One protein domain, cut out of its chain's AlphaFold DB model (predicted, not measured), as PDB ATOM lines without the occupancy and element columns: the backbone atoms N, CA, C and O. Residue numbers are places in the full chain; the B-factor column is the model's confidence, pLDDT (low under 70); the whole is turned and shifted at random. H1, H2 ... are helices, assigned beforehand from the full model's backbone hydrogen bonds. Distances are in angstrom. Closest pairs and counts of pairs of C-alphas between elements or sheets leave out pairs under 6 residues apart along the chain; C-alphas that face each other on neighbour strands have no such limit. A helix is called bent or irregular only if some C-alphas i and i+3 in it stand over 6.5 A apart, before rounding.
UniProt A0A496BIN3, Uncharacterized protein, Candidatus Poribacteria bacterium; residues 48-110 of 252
ATOM      1  N   GLN A  48     -21.604   7.209 -51.616       82.75
ATOM      2  CA  GLN A  48     -22.496   8.248 -51.131       82.75
ATOM      3  C   GLN A  48     -23.959   7.790 -51.108       82.75
ATOM      4  O   GLN A  48     -24.610   7.974 -50.091       82.75
ATOM      5  N   GLU A  49     -24.437   7.097 -52.145       85.44
ATOM      6  CA  GLU A  49     -25.787   6.502 -52.154       85.44
ATOM      7  C   GLU A  49     -25.944   5.407 -51.089       85.44
ATOM      8  O   GLU A  49     -26.987   5.309 -50.450       85.44
ATOM      9  N   LEU A  50     -24.900   4.600 -50.857       84.88
ATOM     10  CA  LEU A  50     -24.906   3.601 -49.782       84.88
ATOM     11  C   LEU A  50     -24.923   4.257 -48.398       84.88
ATOM     12  O   LEU A  50     -25.639   3.803 -47.515       84.88
ATOM     13  N   PHE A  51     -24.140   5.320 -48.210       85.56
ATOM     14  CA  PHE A  51     -24.088   6.066 -46.955       85.56
ATOM     15  C   PHE A  51     -25.415   6.769 -46.653       85.56
ATOM     16  O   PHE A  51     -25.923   6.653 -45.543       85.56
ATOM     17  N   GLU A  52     -25.999   7.444 -47.645       84.69
ATOM     18  CA  GLU A  52     -27.317   8.073 -47.532       84.69
ATOM     19  C   GLU A  52     -28.392   7.022 -47.216       84.69
ATOM     20  O   GLU A  52     -29.170   7.214 -46.287       84.69
ATOM     21  N   GLY A  53     -28.358   5.860 -47.878       83.31
ATOM     22  CA  GLY A  53     -29.252   4.746 -47.566       83.31
ATOM     23  C   GLY A  53     -29.087   4.198 -46.142       83.31
ATOM     24  O   GLY A  53     -30.083   3.935 -45.474       83.31
ATOM     25  N   LEU A  54     -27.855   4.057 -45.639       82.25
ATOM     26  CA  LEU A  54     -27.606   3.619 -44.257       82.25
ATOM     27  C   LEU A  54     -28.137   4.630 -43.232       82.25
ATOM     28  O   LEU A  54     -28.709   4.229 -42.223       82.25
ATOM     29  N   LEU A  55     -27.995   5.930 -43.506       80.75
ATOM     30  CA  LEU A  55     -28.546   6.986 -42.656       80.75
ATOM     31  C   LEU A  55     -30.081   7.056 -42.704       80.75
ATOM     32  O   LEU A  55     -30.692   7.442 -41.711       80.75
ATOM     33  N   GLU A  56     -30.703   6.708 -43.836       77.81
ATOM     34  CA  GLU A  56     -32.165   6.688 -43.995       77.81
ATOM     35  C   GLU A  56     -32.829   5.449 -43.375       77.81
ATOM     36  O   GLU A  56     -33.962   5.538 -42.902       77.81
ATOM     37  N   VAL A  57     -32.146   4.299 -43.376       67.06
ATOM     38  CA  VAL A  57     -32.671   3.022 -42.852       67.06
ATOM     39  C   VAL A  57     -32.533   2.913 -41.328       67.06
ATOM     40  O   VAL A  57     -33.287   2.164 -40.704       67.06
ATOM     41  N   ASP A  58     -31.627   3.676 -40.709       63.62
ATOM     42  CA  ASP A  58     -31.471   3.714 -39.252       63.62
ATOM     43  C   ASP A  58     -32.613   4.537 -38.613       63.62
ATOM     44  O   ASP A  58     -32.477   5.714 -38.264       63.62
ATOM     45  N   GLU A  59     -33.791   3.911 -38.492       57.50
ATOM     46  CA  GLU A  59     -34.957   4.411 -37.754       57.50
ATOM     47  C   GLU A  59     -34.665   4.433 -36.239       57.50
ATOM     48  O   GLU A  59     -35.236   3.683 -35.450       57.50
ATOM     49  N   GLY A  60     -33.739   5.296 -35.815       61.50
ATOM     50  CA  GLY A  60     -33.474   5.702 -34.432       61.50
ATOM     51  C   GLY A  60     -32.837   4.658 -33.510       61.50
ATOM     52  O   GLY A  60     -32.075   5.046 -32.633       61.50
ATOM     53  N   GLY A  61     -33.112   3.366 -33.690       75.94
ATOM     54  CA  GLY A  61     -32.719   2.305 -32.761       75.94
ATOM     55  C   GLY A  61     -31.210   2.089 -32.664       75.94
ATOM     56  O   GLY A  61     -30.660   2.177 -31.568       75.94
ATOM     57  N   GLU A  62     -30.528   1.847 -33.787       79.75
ATOM     58  CA  GLU A  62     -29.091   1.534 -33.765       79.75
ATOM     59  C   GLU A  62     -28.259   2.790 -33.506       79.75
ATOM     60  O   GLU A  62     -27.296   2.754 -32.738       79.75
ATOM     61  N   LYS A  63     -28.664   3.936 -34.071       84.25
ATOM     62  CA  LYS A  63     -28.048   5.231 -33.751       84.25
ATOM     63  C   LYS A  63     -28.101   5.539 -32.257       84.25
ATOM     64  O   LYS A  63     -27.115   6.003 -31.687       84.25
ATOM     65  N   GLN A  64     -29.250   5.318 -31.626       84.56
ATOM     66  CA  GLN A  64     -29.425   5.616 -30.212       84.56
ATOM     67  C   GLN A  64     -28.646   4.631 -29.333       84.56
ATOM     68  O   GLN A  64     -27.992   5.071 -28.391       84.56
ATOM     69  N   GLU A  65     -28.605   3.346 -29.694       87.31
ATOM     70  CA  GLU A  65     -27.768   2.345 -29.020       87.31
ATOM     71  C   GLU A  65     -26.268   2.679 -29.125       87.31
ATOM     72  O   GLU A  65     -25.546   2.615 -28.127       87.31
ATOM     73  N   PHE A  66     -25.796   3.112 -30.300       88.25
ATOM     74  CA  PHE A  66     -24.416   3.573 -30.481       88.25
ATOM     75  C   PHE A  66     -24.106   4.774 -29.584       88.25
ATOM     76  O   PHE A  66     -23.079   4.791 -28.903       88.25
ATOM     77  N   ILE A  67     -24.997   5.774 -29.569       87.94
ATOM     78  CA  ILE A  67     -24.822   6.987 -28.765       87.94
ATOM     79  C   ILE A  67     -24.768   6.645 -27.274       87.94
ATOM     80  O   ILE A  67     -23.860   7.103 -26.583       87.94
ATOM     81  N   GLU A  68     -25.706   5.832 -26.781       89.62
ATOM     82  CA  GLU A  68     -25.767   5.427 -25.374       89.62
ATOM     83  C   GLU A  68     -24.485   4.707 -24.946       89.62
ATOM     84  O   GLU A  68     -23.881   5.072 -23.936       89.62
ATOM     85  N   LYS A  69     -24.011   3.759 -25.761       91.81
ATOM     86  CA  LYS A  69     -22.781   3.014 -25.484       91.81
ATOM     87  C   LYS A  69     -21.536   3.903 -25.512       91.81
ATOM     88  O   LYS A  69     -20.685   3.801 -24.631       91.81
ATOM     89  N   PHE A  70     -21.420   4.789 -26.501       92.50
ATOM     90  CA  PHE A  70     -20.278   5.697 -26.611       92.50
ATOM     91  C   PHE A  70     -20.211   6.659 -25.420       92.50
ATOM     92  O   PHE A  70     -19.142   6.859 -24.842       92.50
ATOM     93  N   ILE A  71     -21.358   7.223 -25.022       90.94
ATOM     94  CA  ILE A  71     -21.462   8.093 -23.846       90.94
ATOM     95  C   ILE A  71     -21.052   7.321 -22.590       90.94
ATOM     96  O   ILE A  71     -20.207   7.811 -21.842       90.94
ATOM     97  N   GLU A  72     -21.585   6.116 -22.367       92.25
ATOM     98  CA  GLU A  72     -21.230   5.289 -21.205       92.25
ATOM     99  C   GLU A  72     -19.715   5.030 -21.125       92.25
ATOM    100  O   GLU A  72     -19.122   5.155 -20.054       92.25
ATOM    101  N   GLU A  73     -19.071   4.744 -22.258       92.31
ATOM    102  CA  GLU A  73     -17.639   4.442 -22.311       92.31
ATOM    103  C   GLU A  73     -16.735   5.679 -22.129       92.31
ATOM    104  O   GLU A  73     -15.637   5.547 -21.588       92.31
ATOM    105  N   HIS A  74     -17.159   6.871 -22.571       91.56
ATOM    106  CA  HIS A  74     -16.262   8.034 -22.720       91.56
ATOM    107  C   HIS A  74     -16.577   9.205 -21.771       91.56
ATOM    108  O   HIS A  74     -15.782  10.144 -21.677       91.56
ATOM    109  N   THR A  75     -17.691   9.163 -21.028       90.50
ATOM    110  CA  THR A  75     -18.099  10.265 -20.131       90.50
ATOM    111  C   THR A  75     -17.015  10.611 -19.107       90.50
ATOM    112  O   THR A  75     -16.673  11.781 -18.949       90.50
ATOM    113  N   GLU A  76     -16.423   9.619 -18.434       91.06
ATOM    114  CA  GLU A  76     -15.419   9.871 -17.386       91.06
ATOM    115  C   GLU A  76     -14.133  10.516 -17.929       91.06
ATOM    116  O   GLU A  76     -13.552  11.391 -17.276       91.06
ATOM    117  N   GLU A  77     -13.689  10.120 -19.127       93.00
ATOM    118  CA  GLU A  77     -12.525  10.722 -19.787       93.00
ATOM    119  C   GLU A  77     -12.800  12.172 -20.179       93.00
ATOM    120  O   GLU A  77     -12.009  13.061 -19.848       93.00
ATOM    121  N   PHE A  78     -13.948  12.433 -20.806       91.88
ATOM    122  CA  PHE A  78     -14.322  13.779 -21.231       91.88
ATOM    123  C   PHE A  78     -14.537  14.714 -20.039       91.88
ATOM    124  O   PHE A  78     -14.084  15.858 -20.073       91.88
ATOM    125  N   GLN A  79     -15.145  14.232 -18.949       90.31
ATOM    126  CA  GLN A  79     -15.311  15.007 -17.715       90.31
ATOM    127  C   GLN A  79     -13.962  15.417 -17.117       90.31
ATOM    128  O   GLN A  79     -13.807  16.521 -16.594       90.31
ATOM    129  N   LYS A  80     -12.966  14.531 -17.200       92.94
ATOM    130  CA  LYS A  80     -11.618  14.777 -16.685       92.94
ATOM    131  C   LYS A  80     -10.821  15.748 -17.557       92.94
ATOM    132  O   LYS A  80     -10.018  16.508 -17.017       92.94
ATOM    133  N   GLU A  81     -11.005  15.703 -18.874       94.50
ATOM    134  CA  GLU A  81     -10.251  16.523 -19.827       94.50
ATOM    135  C   GLU A  81     -10.870  17.914 -20.039       94.50
ATOM    136  O   GLU A  81     -10.144  18.908 -20.058       94.50
ATOM    137  N   TYR A  82     -12.200  17.998 -20.132       91.56
ATOM    138  CA  TYR A  82     -12.924  19.213 -20.529       91.56
ATOM    139  C   TYR A  82     -13.783  19.830 -19.414       91.56
ATOM    140  O   TYR A  82     -14.268  20.951 -19.569       91.56
ATOM    141  N   GLY A  83     -13.953  19.150 -18.272       92.88
ATOM    142  CA  GLY A  83     -14.655  19.689 -17.104       92.88
ATOM    143  C   GLY A  83     -16.104  20.074 -17.408       92.88
ATOM    144  O   GLY A  83     -16.927  19.214 -17.707       92.88
ATOM    145  N   ASP A  84     -16.408  21.371 -17.336       91.56
ATOM    146  CA  ASP A  84     -17.757  21.909 -17.553       91.56
ATOM    147  C   ASP A  84     -18.205  21.838 -19.029       91.56
ATOM    148  O   ASP A  84     -19.401  21.875 -19.311       91.56
ATOM    149  N   GLU A  85     -17.269  21.715 -19.978       92.44
ATOM    150  CA  GLU A  85     -17.563  21.593 -21.419       92.44
ATOM    151  C   GLU A  85     -17.705  20.129 -21.886       92.44
ATOM    152  O   GLU A  85     -17.967  19.876 -23.065       92.44
ATOM    153  N   ALA A  86     -17.539  19.161 -20.978       88.69
ATOM    154  CA  ALA A  86     -17.477  17.736 -21.297       88.69
ATOM    155  C   ALA A  86     -18.712  17.227 -22.047       88.69
ATOM    156  O   ALA A  86     -18.562  16.606 -23.094       88.69
ATOM    157  N   ASP A  87     -19.918  17.554 -21.578       86.50
ATOM    158  CA  ASP A  87     -21.168  17.090 -22.193       86.50
ATOM    159  C   ASP A  87     -21.346  17.623 -23.619       86.50
ATOM    160  O   ASP A  87     -21.834  16.919 -24.507       86.50
ATOM    161  N   GLN A  88     -20.940  18.872 -23.869       89.56
ATOM    162  CA  GLN A  88     -21.013  19.448 -25.208       89.56
ATOM    163  C   GLN A  88     -20.010  18.761 -26.140       89.56
ATOM    164  O   GLN A  88     -20.375  18.356 -27.244       89.56
ATOM    165  N   LYS A  89     -18.763  18.589 -25.687       90.06
ATOM    166  CA  LYS A  89     -17.706  17.943 -26.476       90.06
ATOM    167  C   LYS A  89     -18.001  16.472 -26.746       90.06
ATOM    168  O   LYS A  89     -17.745  16.000 -27.849       90.06
ATOM    169  N   LEU A  90     -18.584  15.775 -25.776       90.44
ATOM    170  CA  LEU A  90     -18.995  14.382 -25.901       90.44
ATOM    171  C   LEU A  90     -20.114  14.226 -26.942       90.44
ATOM    172  O   LEU A  90     -20.024  13.357 -27.806       90.44
ATOM    173  N   ASN A  91     -21.119  15.108 -26.917       87.69
ATOM    174  CA  ASN A  91     -22.214  15.104 -27.894       87.69
ATOM    175  C   ASN A  91     -21.760  15.460 -29.318       87.69
ATOM    176  O   ASN A  91     -22.245  14.875 -30.284       87.69
ATOM    177  N   GLU A  92     -20.831  16.406 -29.472       90.06
ATOM    178  CA  GLU A  92     -20.223  16.702 -30.777       90.06
ATOM    179  C   GLU A  92     -19.456  15.472 -31.291       90.06
ATOM    180  O   GLU A  92     -19.635  15.054 -32.435       90.06
ATOM    181  N   ARG A  93     -18.661  14.834 -30.420       91.56
ATOM    182  CA  ARG A  93     -17.803  13.716 -30.812       91.56
ATOM    183  C   ARG A  93     -18.569  12.441 -31.150       91.56
ATOM    184  O   ARG A  93     -18.198  11.758 -32.102       91.56
ATOM    185  N   VAL A  94     -19.621  12.116 -30.400       90.62
ATOM    186  CA  VAL A  94     -20.393  10.885 -30.625       90.62
ATOM    187  C   VAL A  94     -21.087  10.885 -31.987       90.62
ATOM    188  O   VAL A  94     -21.141   9.852 -32.651       90.62
ATOM    189  N   LEU A  95     -21.568  12.047 -32.441       88.19
ATOM    190  CA  LEU A  95     -22.183  12.186 -33.760       88.19
ATOM    191  C   LEU A  95     -21.147  12.047 -34.881       88.19
ATOM    192  O   LEU A  95     -21.410  11.341 -35.852       88.19
ATOM    193  N   GLU A  96     -19.964  12.652 -34.724       90.56
ATOM    194  CA  GLU A  96     -18.856  12.490 -35.676       90.56
ATOM    195  C   GLU A  96     -18.406  11.027 -35.794       90.56
ATOM    196  O   GLU A  96     -18.190  10.534 -36.901       90.56
ATOM    197  N   GLU A  97     -18.247  10.321 -34.671       91.75
ATOM    198  CA  GLU A  97     -17.827   8.913 -34.680       91.75
ATOM    199  C   GLU A  97     -18.892   8.002 -35.290       91.75
ATOM    200  O   GLU A  97     -18.555   7.127 -36.085       91.75
ATOM    201  N   TYR A  98     -20.172   8.247 -35.006       87.25
ATOM    202  CA  TYR A  98     -21.268   7.507 -35.625       87.25
ATOM    203  C   TYR A  98     -21.306   7.701 -37.153       87.25
ATOM    204  O   TYR A  98     -21.396   6.731 -37.904       87.25
ATOM    205  N   GLU A  99     -21.178   8.938 -37.646       88.19
ATOM    206  CA  GLU A  99     -21.104   9.202 -39.091       88.19
ATOM    207  C   GLU A  99     -19.870   8.553 -39.733       88.19
ATOM    208  O   GLU A  99     -19.962   7.987 -40.826       88.19
ATOM    209  N   ASN A 100     -18.718   8.586 -39.056       89.69
ATOM    210  CA  ASN A 100     -17.504   7.918 -39.525       89.69
ATOM    211  C   ASN A 100     -17.667   6.395 -39.588       89.69
ATOM    212  O   ASN A 100     -17.159   5.772 -40.527       89.69
ATOM    213  N   ASP A 101     -18.375   5.802 -38.626       88.69
ATOM    214  CA  ASP A 101     -18.672   4.373 -38.600       88.69
ATOM    215  C   ASP A 101     -19.564   3.970 -39.779       88.69
ATOM    216  O   ASP A 101     -19.191   3.107 -40.578       88.69
ATOM    217  N   ARG A 102     -20.662   4.699 -40.009       88.38
ATOM    218  CA  ARG A 102     -21.544   4.474 -41.168       88.38
ATOM    219  C   ARG A 102     -20.841   4.709 -42.500       88.38
ATOM    220  O   ARG A 102     -21.044   3.963 -43.458       88.38
ATOM    221  N   LEU A 103     -19.951   5.698 -42.579       88.62
ATOM    222  CA  LEU A 103     -19.135   5.918 -43.773       88.62
ATOM    223  C   LEU A 103     -18.148   4.765 -44.009       88.62
ATOM    224  O   LEU A 103     -17.873   4.410 -45.162       88.62
ATOM    225  N   ARG A 104     -17.594   4.181 -42.943       90.56
ATOM    226  CA  ARG A 104     -16.736   2.995 -43.029       90.56
ATOM    227  C   ARG A 104     -17.526   1.794 -43.543       90.56
ATOM    228  O   ARG A 104     -17.078   1.182 -44.512       90.56
ATOM    229  N   GLU A 105     -18.707   1.526 -42.996       89.62
ATOM    230  CA  GLU A 105     -19.599   0.459 -43.468       89.62
ATOM    231  C   GLU A 105     -19.976   0.636 -44.946       89.62
ATOM    232  O   GLU A 105     -19.830  -0.291 -45.745       89.62
ATOM    233  N   ALA A 106     -20.358   1.851 -45.357       87.62
ATOM    234  CA  ALA A 106     -20.678   2.159 -46.752       87.62
ATOM    235  C   ALA A 106     -19.499   1.864 -47.697       87.62
ATOM    236  O   ALA A 106     -19.675   1.325 -48.795       87.62
ATOM    237  N   ARG A 107     -18.266   2.184 -47.275       88.06
ATOM    238  CA  ARG A 107     -17.045   1.865 -48.036       88.06
ATOM    239  C   ARG A 107     -16.781   0.366 -48.098       88.06
ATOM    240  O   ARG A 107     -16.354  -0.121 -49.143       88.06
ATOM    241  N   GLU A 108     -16.998  -0.357 -47.006       89.75
ATOM    242  CA  GLU A 108     -16.831  -1.810 -46.959       89.75
ATOM    243  C   GLU A 108     -17.815  -2.509 -47.901       89.75
ATOM    244  O   GLU A 108     -17.381  -3.286 -48.756       89.75
ATOM    245  N   HIS A 109     -19.093  -2.132 -47.849       85.69
ATOM    246  CA  HIS A 109     -20.118  -2.601 -48.782       85.69
ATOM    247  C   HIS A 109     -19.765  -2.280 -50.235       85.69
ATOM    248  O   HIS A 109     -19.805  -3.158 -51.100       85.69
ATOM    249  N   HIS A 110     -19.348  -1.043 -50.518       85.69
ATOM    250  CA  HIS A 110     -18.936  -0.653 -51.864       85.69
ATOM    251  C   HIS A 110     -17.768  -1.509 -52.375       85.69
ATOM    252  O   HIS A 110     -17.798  -2.012 -53.499       85.69
TER     253      HIS A 110
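AT A GLANCE: This is residues 48 to 110 of the 252 residues of an uncharacterized protein of Candidatus Poribacteria bacterium (UniProt A0A496BIN3). A long helix is bent sharply into a V, its two arms H2a and H2b meeting near residues 82 and 83, and a short helix, H1, packs on the far end of H2b. Together with the link, H1 makes the short side of a long, thin triangle, in which H2b is the longest side; residues 56 to 62 stand free at one corner. The printed part has 63 residues with two named helices, H1 then H2, and no named strand; the class is all helix. It is loose, with a radius of gyration of the C-alphas of 13.5 A, and only just a rod, with spans of 40 by 20 by 15 A.

IN THESE COORDINATES: H1 is residues 48 to 57, 14.1 A long, from C-alpha 48 at (-22.496, 8.248, -51.131). H2 is residues 61 to 110, by its hydrogen bonds assigned as one helix, but bent: C-alphas 81 and 84 are 9.5 A apart. Its arm H2a, residues 61 to 81, is 29.6 A long and irregular, with C-alphas 73 and 76 7.7 A apart and a kink of 53 degrees near residue 74. The arm H2b, residues 84 to 110, is 41.1 A long and irregular, with C-alphas 84 and 87 7.5 A apart; it ends at C-alpha 110, (-18.936, -0.653, -51.864).

HOW THE PARTS SIT: H1 touches H2b, with residues 102 to 110 of H2b alone; the closest C-alphas are those of Phe 51 and Ala 106, 5.2 A apart. They run opposite ways at a steep tilt of 62 degrees. H1 and H2a are apart. H2a and H2b touch, the closest C-alphas being those of Gln 79 and Ala 86, 5.0 A apart, and run opposite ways at a steep tilt of 44 degrees. In H1 every O i to N i+4 pair is within hydrogen-bond range; in H2a 15 of 17 are, and in H2b 21 of 23.

THE WHOLE: The C-alphas of Asp 84 and His 110 are the two farthest apart, at 41.1 A, while those of Gln 48 and His 110 are 9.6 A apart. The printed part has no cut, and the link from H1 to H2 is tight, with 3 residues. The mean pLDDT of the printed part is 86.7, and residues 57 to 60 are under 70.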